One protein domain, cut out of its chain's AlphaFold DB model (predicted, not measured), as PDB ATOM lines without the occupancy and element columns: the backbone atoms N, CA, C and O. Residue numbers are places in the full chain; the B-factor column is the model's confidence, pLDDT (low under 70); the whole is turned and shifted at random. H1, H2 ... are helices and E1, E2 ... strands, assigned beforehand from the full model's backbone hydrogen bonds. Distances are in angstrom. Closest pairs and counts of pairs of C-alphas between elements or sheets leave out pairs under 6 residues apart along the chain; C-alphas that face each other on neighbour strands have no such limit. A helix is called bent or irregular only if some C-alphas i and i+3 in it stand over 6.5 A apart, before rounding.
ATOM      1  N   CYS A 137      45.916 -36.530 -20.259       93.31
ATOM      2  CA  CYS A 137      45.487 -35.263 -20.849       93.31
ATOM      3  C   CYS A 137      44.127 -35.408 -21.555       93.31
ATOM      4  O   CYS A 137      44.048 -35.345 -22.783       93.31
ATOM      5  N   SER A 138      43.070 -35.672 -20.786       89.44
ATOM      6  CA  SER A 138      41.732 -36.012 -21.287       89.44
ATOM      7  C   SER A 138      40.752 -34.832 -21.305       89.44
ATOM      8  O   SER A 138      39.718 -34.896 -21.971       89.44
ATOM      9  N   ILE A 139      41.072 -33.735 -20.617       90.00
ATOM     10  CA  ILE A 139      40.224 -32.541 -20.530       90.00
ATOM     11  C   ILE A 139      40.681 -31.538 -21.592       90.00
ATOM     12  O   ILE A 139      41.869 -31.267 -21.705       90.00
ATOM     13  N   SER A 140      39.761 -30.957 -22.365       90.88
ATOM     14  CA  SER A 140      40.096 -30.066 -23.488       90.88
ATOM     15  C   SER A 140      39.280 -28.782 -23.472       90.88
ATOM     16  O   SER A 140      38.066 -28.846 -23.349       90.88
ATOM     17  N   SER A 141      39.898 -27.620 -23.660       90.38
ATOM     18  CA  SER A 141      39.181 -26.335 -23.813       90.38
ATOM     19  C   SER A 141      38.530 -26.151 -25.191       90.38
ATOM     20  O   SER A 141      37.802 -25.183 -25.400       90.38
ATOM     21  N   VAL A 142      38.765 -27.062 -26.142       88.56
ATOM     22  CA  VAL A 142      38.246 -26.947 -27.512       88.56
ATOM     23  C   VAL A 142      36.947 -27.734 -27.662       88.56
ATOM     24  O   VAL A 142      36.950 -28.966 -27.608       88.56
ATOM     25  N   SER A 143      35.845 -27.020 -27.895       87.31
ATOM     26  CA  SER A 143      34.563 -27.611 -28.293       87.31
ATOM     27  C   SER A 143      34.562 -28.001 -29.774       87.31
ATOM     28  O   SER A 143      35.135 -27.297 -30.605       87.31
ATOM     29  N   CYS A 144      33.864 -29.082 -30.115       86.00
ATOM     30  CA  CYS A 144      33.765 -29.606 -31.476       86.00
ATOM     31  C   CYS A 144      32.368 -30.165 -31.779       86.00
ATOM     32  O   CYS A 144      31.628 -30.589 -30.888       86.00
ATOM     33  N   THR A 145      32.021 -30.177 -33.062       84.31
ATOM     34  CA  THR A 145      30.835 -30.840 -33.625       84.31
ATOM     35  C   THR A 145      31.207 -32.030 -34.509       84.31
ATOM     36  O   THR A 145      30.422 -32.969 -34.632       84.31
ATOM     37  N   GLY A 146      32.421 -32.030 -35.064       86.38
ATOM     38  CA  GLY A 146      33.033 -33.161 -35.755       86.38
ATOM     39  C   GLY A 146      34.561 -33.085 -35.732       86.38
ATOM     40  O   GLY A 146      35.138 -32.097 -35.281       86.38
ATOM     41  N   ASP A 147      35.227 -34.129 -36.228       88.81
ATOM     42  CA  ASP A 147      36.698 -34.247 -36.192       88.81
ATOM     43  C   ASP A 147      37.426 -33.103 -36.915       88.81
ATOM     44  O   ASP A 147      38.563 -32.788 -36.582       88.81
ATOM     45  N   THR A 148      36.769 -32.448 -37.877       90.12
ATOM     46  CA  THR A 148      37.312 -31.293 -38.609       90.12
ATOM     47  C   THR A 148      37.513 -30.054 -37.742       90.12
ATOM     48  O   THR A 148      38.279 -29.173 -38.121       90.12
ATOM     49  N   ASP A 149      36.834 -29.978 -36.596       87.75
ATOM     50  CA  ASP A 149      36.989 -28.885 -35.632       87.75
ATOM     51  C   ASP A 149      38.215 -29.092 -34.723       87.75
ATOM     52  O   ASP A 149      38.598 -28.195 -33.972       87.75
ATOM     53  N   CYS A 150      38.829 -30.278 -34.791       89.81
ATOM     54  CA  CYS A 150      39.952 -30.694 -33.966       89.81
ATOM     55  C   CYS A 150      41.259 -30.766 -34.775       89.81
ATOM     56  O   CYS A 150      41.273 -30.832 -36.003       89.81
ATOM     57  N   GLY A 151      42.397 -30.742 -34.076       89.50
ATOM     58  CA  GLY A 151      43.713 -30.900 -34.703       89.50
ATOM     59  C   GLY A 151      43.939 -32.298 -35.298       89.50
ATOM     60  O   GLY A 151      43.235 -33.249 -34.973       89.50
ATOM     61  N   ALA A 152      44.978 -32.456 -36.126       88.00
ATOM     62  CA  ALA A 152      45.272 -33.718 -36.826       88.00
ATOM     63  C   ALA A 152      45.409 -34.948 -35.899       88.00
ATOM     64  O   ALA A 152      45.001 -36.048 -36.274       88.00
ATOM     65  N   GLU A 153      45.913 -34.756 -34.675       88.88
ATOM     66  CA  GLU A 153      46.082 -35.806 -33.651       88.88
ATOM     67  C   GLU A 153      44.917 -35.888 -32.653       88.88
ATOM     68  O   GLU A 153      45.044 -36.441 -31.557       88.88
ATOM     69  N   GLN A 154      43.772 -35.314 -33.012       92.50
ATOM     70  CA  GLN A 154      42.605 -35.201 -32.151       92.50
ATOM     71  C   GLN A 154      41.360 -35.742 -32.857       92.50
ATOM     72  O   GLN A 154      41.301 -35.808 -34.084       92.50
ATOM     73  N   ILE A 155      40.379 -36.162 -32.068       91.69
ATOM     74  CA  ILE A 155      39.054 -36.586 -32.529       91.69
ATOM     75  C   ILE A 155      37.993 -35.879 -31.704       91.69
ATOM     76  O   ILE A 155      38.215 -35.565 -30.534       91.69
ATOM     77  N   CYS A 156      36.833 -35.635 -32.293       89.25
ATOM     78  CA  CYS A 156      35.730 -35.052 -31.563       89.25
ATOM     79  C   CYS A 156      35.057 -36.108 -30.680       89.25
ATOM     80  O   CYS A 156      34.646 -37.173 -31.145       89.25
ATOM     81  N   GLY A 157      34.943 -35.817 -29.383       85.81
ATOM     82  CA  GLY A 157      34.295 -36.692 -28.417       85.81
ATOM     83  C   GLY A 157      32.825 -36.927 -28.768       85.81
ATOM     84  O   GLY A 157      32.038 -35.988 -28.889       85.81
ATOM     85  N   THR A 158      32.437 -38.195 -28.905       80.12
ATOM     86  CA  THR A 158      31.043 -38.592 -29.154       80.12
ATOM     87  C   THR A 158      30.229 -38.598 -27.856       80.12
ATOM     88  O   THR A 158      30.776 -38.474 -26.763       80.12
ATOM     89  N   ALA A 159      28.907 -38.794 -27.940       65.44
ATOM     90  CA  ALA A 159      28.047 -38.926 -26.755       65.44
ATOM     91  C   ALA A 159      28.501 -40.048 -25.793       65.44
ATOM     92  O   ALA A 159      28.291 -39.949 -24.585       65.44
ATOM     93  N   ALA A 160      29.180 -41.084 -26.305       61.59
ATOM     94  CA  ALA A 160      29.752 -42.162 -25.499       61.59
ATOM     95  C   ALA A 160      30.926 -41.707 -24.605       61.59
ATOM     96  O   ALA A 160      31.269 -42.406 -23.656       61.59
ATOM     97  N   ALA A 161      31.516 -40.535 -24.867       62.78
ATOM     98  CA  ALA A 161      32.594 -39.954 -24.066       62.78
ATOM     99  C   ALA A 161      32.096 -39.222 -22.799       62.78
ATOM    100  O   ALA A 161      32.890 -38.610 -22.085       62.78
ATOM    101  N   GLY A 162      30.789 -39.247 -22.504       71.38
ATOM    102  CA  GLY A 162      30.221 -38.650 -21.292       71.38
ATOM    103  C   GLY A 162      30.497 -37.145 -21.187       71.38
ATOM    104  O   GLY A 162      30.100 -36.375 -22.061       71.38
ATOM    105  N   ILE A 163      31.202 -36.727 -20.128       63.50
ATOM    106  CA  ILE A 163      31.583 -35.322 -19.854       63.50
ATOM    107  C   ILE A 163      32.492 -34.739 -20.960       63.50
ATOM    108  O   ILE A 163      32.573 -33.524 -21.129       63.50
ATOM    109  N   ALA A 164      33.156 -35.595 -21.739       69.75
ATOM    110  CA  ALA A 164      33.996 -35.219 -22.875       69.75
ATOM    111  C   ALA A 164      33.235 -35.118 -24.214       69.75
ATOM    112  O   ALA A 164      33.847 -34.831 -25.247       69.75
ATOM    113  N   SER A 165      31.918 -35.345 -24.221       74.94
ATOM    114  CA  SER A 165      31.101 -35.184 -25.428       74.94
ATOM    115  C   SER A 165      31.198 -33.758 -25.985       74.94
ATOM    116  O   SER A 165      31.219 -32.784 -25.235       74.94
ATOM    117  N   SER A 166      31.300 -33.644 -27.313       81.50
ATOM    118  CA  SER A 166      31.470 -32.365 -28.020       81.50
ATOM    119  C   SER A 166      32.744 -31.589 -27.649       81.50
ATOM    120  O   SER A 166      32.782 -30.367 -27.782       81.50
ATOM    121  N   SER A 167      33.805 -32.283 -27.217       88.19
ATOM    122  CA  SER A 167      35.139 -31.695 -27.023       88.19
ATOM    123  C   SER A 167      36.234 -32.499 -27.720       88.19
ATOM    124  O   SER A 167      36.100 -33.710 -27.890       88.19
ATOM    125  N   CYS A 168      37.307 -31.835 -28.155       90.06
ATOM    126  CA  CYS A 168      38.412 -32.505 -28.840       90.06
ATOM    127  C   CYS A 168      39.216 -33.374 -27.866       90.06
ATOM    128  O   CYS A 168      39.679 -32.881 -26.842       90.06
ATOM    129  N   LEU A 169      39.430 -34.642 -28.210       90.81
ATOM    130  CA  LEU A 169      40.177 -35.636 -27.439       90.81
ATOM    131  C   LEU A 169      41.448 -36.035 -28.182       90.81
ATOM    132  O   LEU A 169      41.449 -36.088 -29.410       90.81
ATOM    133  N   LEU A 170      42.525 -36.348 -27.460       91.38
ATOM    134  CA  LEU A 170      43.750 -36.862 -28.076       91.38
ATOM    135  C   LEU A 170      43.520 -38.281 -28.615       91.38
ATOM    136  O   LEU A 170      43.028 -39.148 -27.896       91.38
ATOM    137  N   LYS A 171      43.941 -38.544 -29.860       90.25
ATOM    138  CA  LYS A 171      43.920 -39.898 -30.447       90.25
ATOM    139  C   LYS A 171      44.798 -40.871 -29.666       90.25
ATOM    140  O   LYS A 171      44.467 -42.045 -29.534       90.25
ATOM    141  N   THR A 172      45.932 -40.383 -29.169       90.25
ATOM    142  CA  THR A 172      46.847 -41.137 -28.312       90.25
ATOM    143  C   THR A 172      46.832 -40.534 -26.920       90.25
ATOM    144  O   THR A 172      47.183 -39.369 -26.736       90.25
ATOM    145  N   SER A 173      46.433 -41.338 -25.937       87.31
ATOM    146  CA  SER A 173      46.421 -40.906 -24.545       87.31
ATOM    147  C   SER A 173      47.837 -40.577 -24.062       87.31
ATOM    148  O   SER A 173      48.774 -41.354 -24.268       87.31
ATOM    149  N   LYS A 174      47.995 -39.411 -23.426       92.81
ATOM    150  CA  LYS A 174      49.256 -38.931 -22.854       92.81
ATOM    151  C   LYS A 174      49.106 -38.852 -21.342       92.81
ATOM    152  O   LYS A 174      48.235 -38.128 -20.871       92.81
ATOM    153  N   ASN A 175      49.960 -39.562 -20.610       93.25
ATOM    154  CA  ASN A 175      49.976 -39.495 -19.148       93.25
ATOM    155  C   ASN A 175      50.448 -38.115 -18.672       93.25
ATOM    156  O   ASN A 175      51.332 -37.521 -19.293       93.25
ATOM    157  N   CYS A 176      49.906 -37.645 -17.556       93.19
ATOM    158  CA  CYS A 176      50.234 -36.345 -16.973       93.19
ATOM    159  C   CYS A 176      50.089 -36.379 -15.451       93.19
ATOM    160  O   CYS A 176      49.418 -37.251 -14.914       93.19
ATOM    161  N   LEU A 177      50.685 -35.415 -14.758       90.50
ATOM    162  CA  LEU A 177      50.419 -35.144 -13.347       90.50
ATOM    163  C   LEU A 177      49.948 -33.699 -13.134       90.50
ATOM    164  O   LEU A 177      49.144 -33.440 -12.241       90.50
ATOM    165  N   VAL A 178      50.434 -32.766 -13.949       92.31
ATOM    166  CA  VAL A 178      50.054 -31.348 -13.945       92.31
ATOM    167  C   VAL A 178      49.725 -30.884 -15.364       92.31
ATOM    168  O   VAL A 178      50.099 -31.526 -16.343       92.31
ATOM    169  N   ASP A 179      49.050 -29.742 -15.498       93.81
ATOM    170  CA  ASP A 179      48.620 -29.233 -16.810       93.81
ATOM    171  C   ASP A 179      49.782 -28.915 -17.758       93.81
ATOM    172  O   ASP A 179      49.636 -29.047 -18.970       93.81
ATOM    173  N   SER A 180      50.966 -28.583 -17.231       92.44
ATOM    174  CA  SER A 180      52.168 -28.366 -18.049       92.44
ATOM    175  C   SER A 180      52.683 -29.631 -18.742       92.44
ATOM    176  O   SER A 180      53.476 -29.529 -19.676       92.44
ATOM    177  N   ASP A 181      52.244 -30.819 -18.315       93.19
ATOM    178  CA  ASP A 181      52.564 -32.074 -18.999       93.19
ATOM    179  C   ASP A 181      51.708 -32.257 -20.264       93.19
ATOM    180  O   ASP A 181      52.028 -33.089 -21.120       93.19
ATOM    181  N   CYS A 182      50.627 -31.488 -20.413       94.12
ATOM    182  CA  CYS A 182      49.672 -31.618 -21.502       94.12
ATOM    183  C   CYS A 182      49.959 -30.672 -22.679       94.12
ATOM    184  O   CYS A 182      50.571 -29.617 -22.514       94.12
ATOM    185  N   PRO A 183      49.561 -31.051 -23.912       93.31
ATOM    186  CA  PRO A 183      49.606 -30.145 -25.056       93.31
ATOM    187  C   PRO A 183      48.720 -28.912 -24.843       93.31
ATOM    188  O   PRO A 183      47.770 -28.949 -24.066       93.31
ATOM    189  N   THR A 184      48.972 -27.844 -25.601       91.06
ATOM    190  CA  THR A 184      48.141 -26.632 -25.585       91.06
ATOM    191  C   THR A 184      46.654 -26.967 -25.723       91.06
ATOM    192  O   THR A 184      46.282 -27.776 -26.573       91.06
ATOM    193  N   ASN A 185      45.819 -26.307 -24.917       90.94
ATOM    194  CA  ASN A 185      44.369 -26.503 -24.801       90.94
ATOM    195  C   ASN A 185      43.913 -27.814 -24.138       90.94
ATOM    196  O   ASN A 185      42.705 -27.975 -23.964       90.94
ATOM    197  N   PHE A 186      44.828 -28.700 -23.733       93.25
ATOM    198  CA  PHE A 186      44.526 -29.900 -22.953       93.25
ATOM    199  C   PHE A 186      44.983 -29.747 -21.503       93.25
ATOM    200  O   PHE A 186      46.004 -29.127 -21.222       93.25
ATOM    201  N   PHE A 187      44.236 -30.362 -20.596       94.81
ATOM    202  CA  PHE A 187      44.454 -30.320 -19.159       94.81
ATOM    203  C   PHE A 187      44.487 -31.736 -18.601       94.81
ATOM    204  O   PHE A 187      43.871 -32.662 -19.140       94.81
ATOM    205  N   CYS A 188      45.224 -31.887 -17.509       94.25
ATOM    206  CA  CYS A 188      45.390 -33.150 -16.832       94.25
ATOM    207  C   CYS A 188      44.171 -33.461 -15.955       94.25
ATOM    208  O   CYS A 188      43.668 -32.583 -15.243       94.25
ATOM    209  N   ASP A 189      43.711 -34.712 -15.992       91.12
ATOM    210  CA  ASP A 189      42.605 -35.212 -15.165       91.12
ATOM    211  C   ASP A 189      43.035 -35.745 -13.788       91.12
ATOM    212  O   ASP A 189      42.180 -36.201 -13.022       91.12
ATOM    213  N   SER A 190      44.326 -35.632 -13.457       92.00
ATOM    214  CA  SER A 190      44.883 -35.990 -12.151       92.00
ATOM    215  C   SER A 190      44.191 -35.241 -11.012       92.00
ATOM    216  O   SER A 190      43.772 -34.082 -11.153       92.00
TER     217      SER A 190
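This is residues 137 to 190 of the 1156 residues of an uncharacterized protein of Candidatus Falkowbacteria bacterium (UniProt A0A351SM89). This domain has little regular structure: it is mostly loops, with a very small sheet of two antiparallel strands, E1 and E2, towards one end of its longest axis, and one irregular helical turn, H1, in the stretch that joins them. A long stretch, residues 171 to 190, forms the other end, and a short antiparallel pairing ties residues 186 to 187 to 139 to 140. Of 54 printed residues, 12 are in named elements, in the order E1, H1, E2, of mixed class. The whole is compact, with a radius of gyration of the C-alphas of 10.3 A and spans of 28 by 22 by 17 A.

E1, residues 154 to 156, begins at C-alpha (42.605, -35.201, -32.151). E2, residues 168 to 170, ends at C-alpha (43.750, -36.862, -28.076). Each measures 6.9 A. H1, residues 159 to 164, measures 8.0 A and is irregular: C-alphas 160 and 163 are 9.1 A apart.

E1 and E2 are antiparallel at 140 degrees; N 155 and O 169 are within hydrogen-bond range at 2.9 A. H1 has 0 of 2 O i to N i+4 pairs within range, and 2 of 3 O i to N i+3 pairs.

The C-alphas of Thr 148 and Leu 177, the two farthest apart, are 28.7 A apart. The printed part has no cut, and the links E1 to H1 and H1 to E2 are tight. Residues 159 to 161 and 163 to 164 have pLDDT under 70.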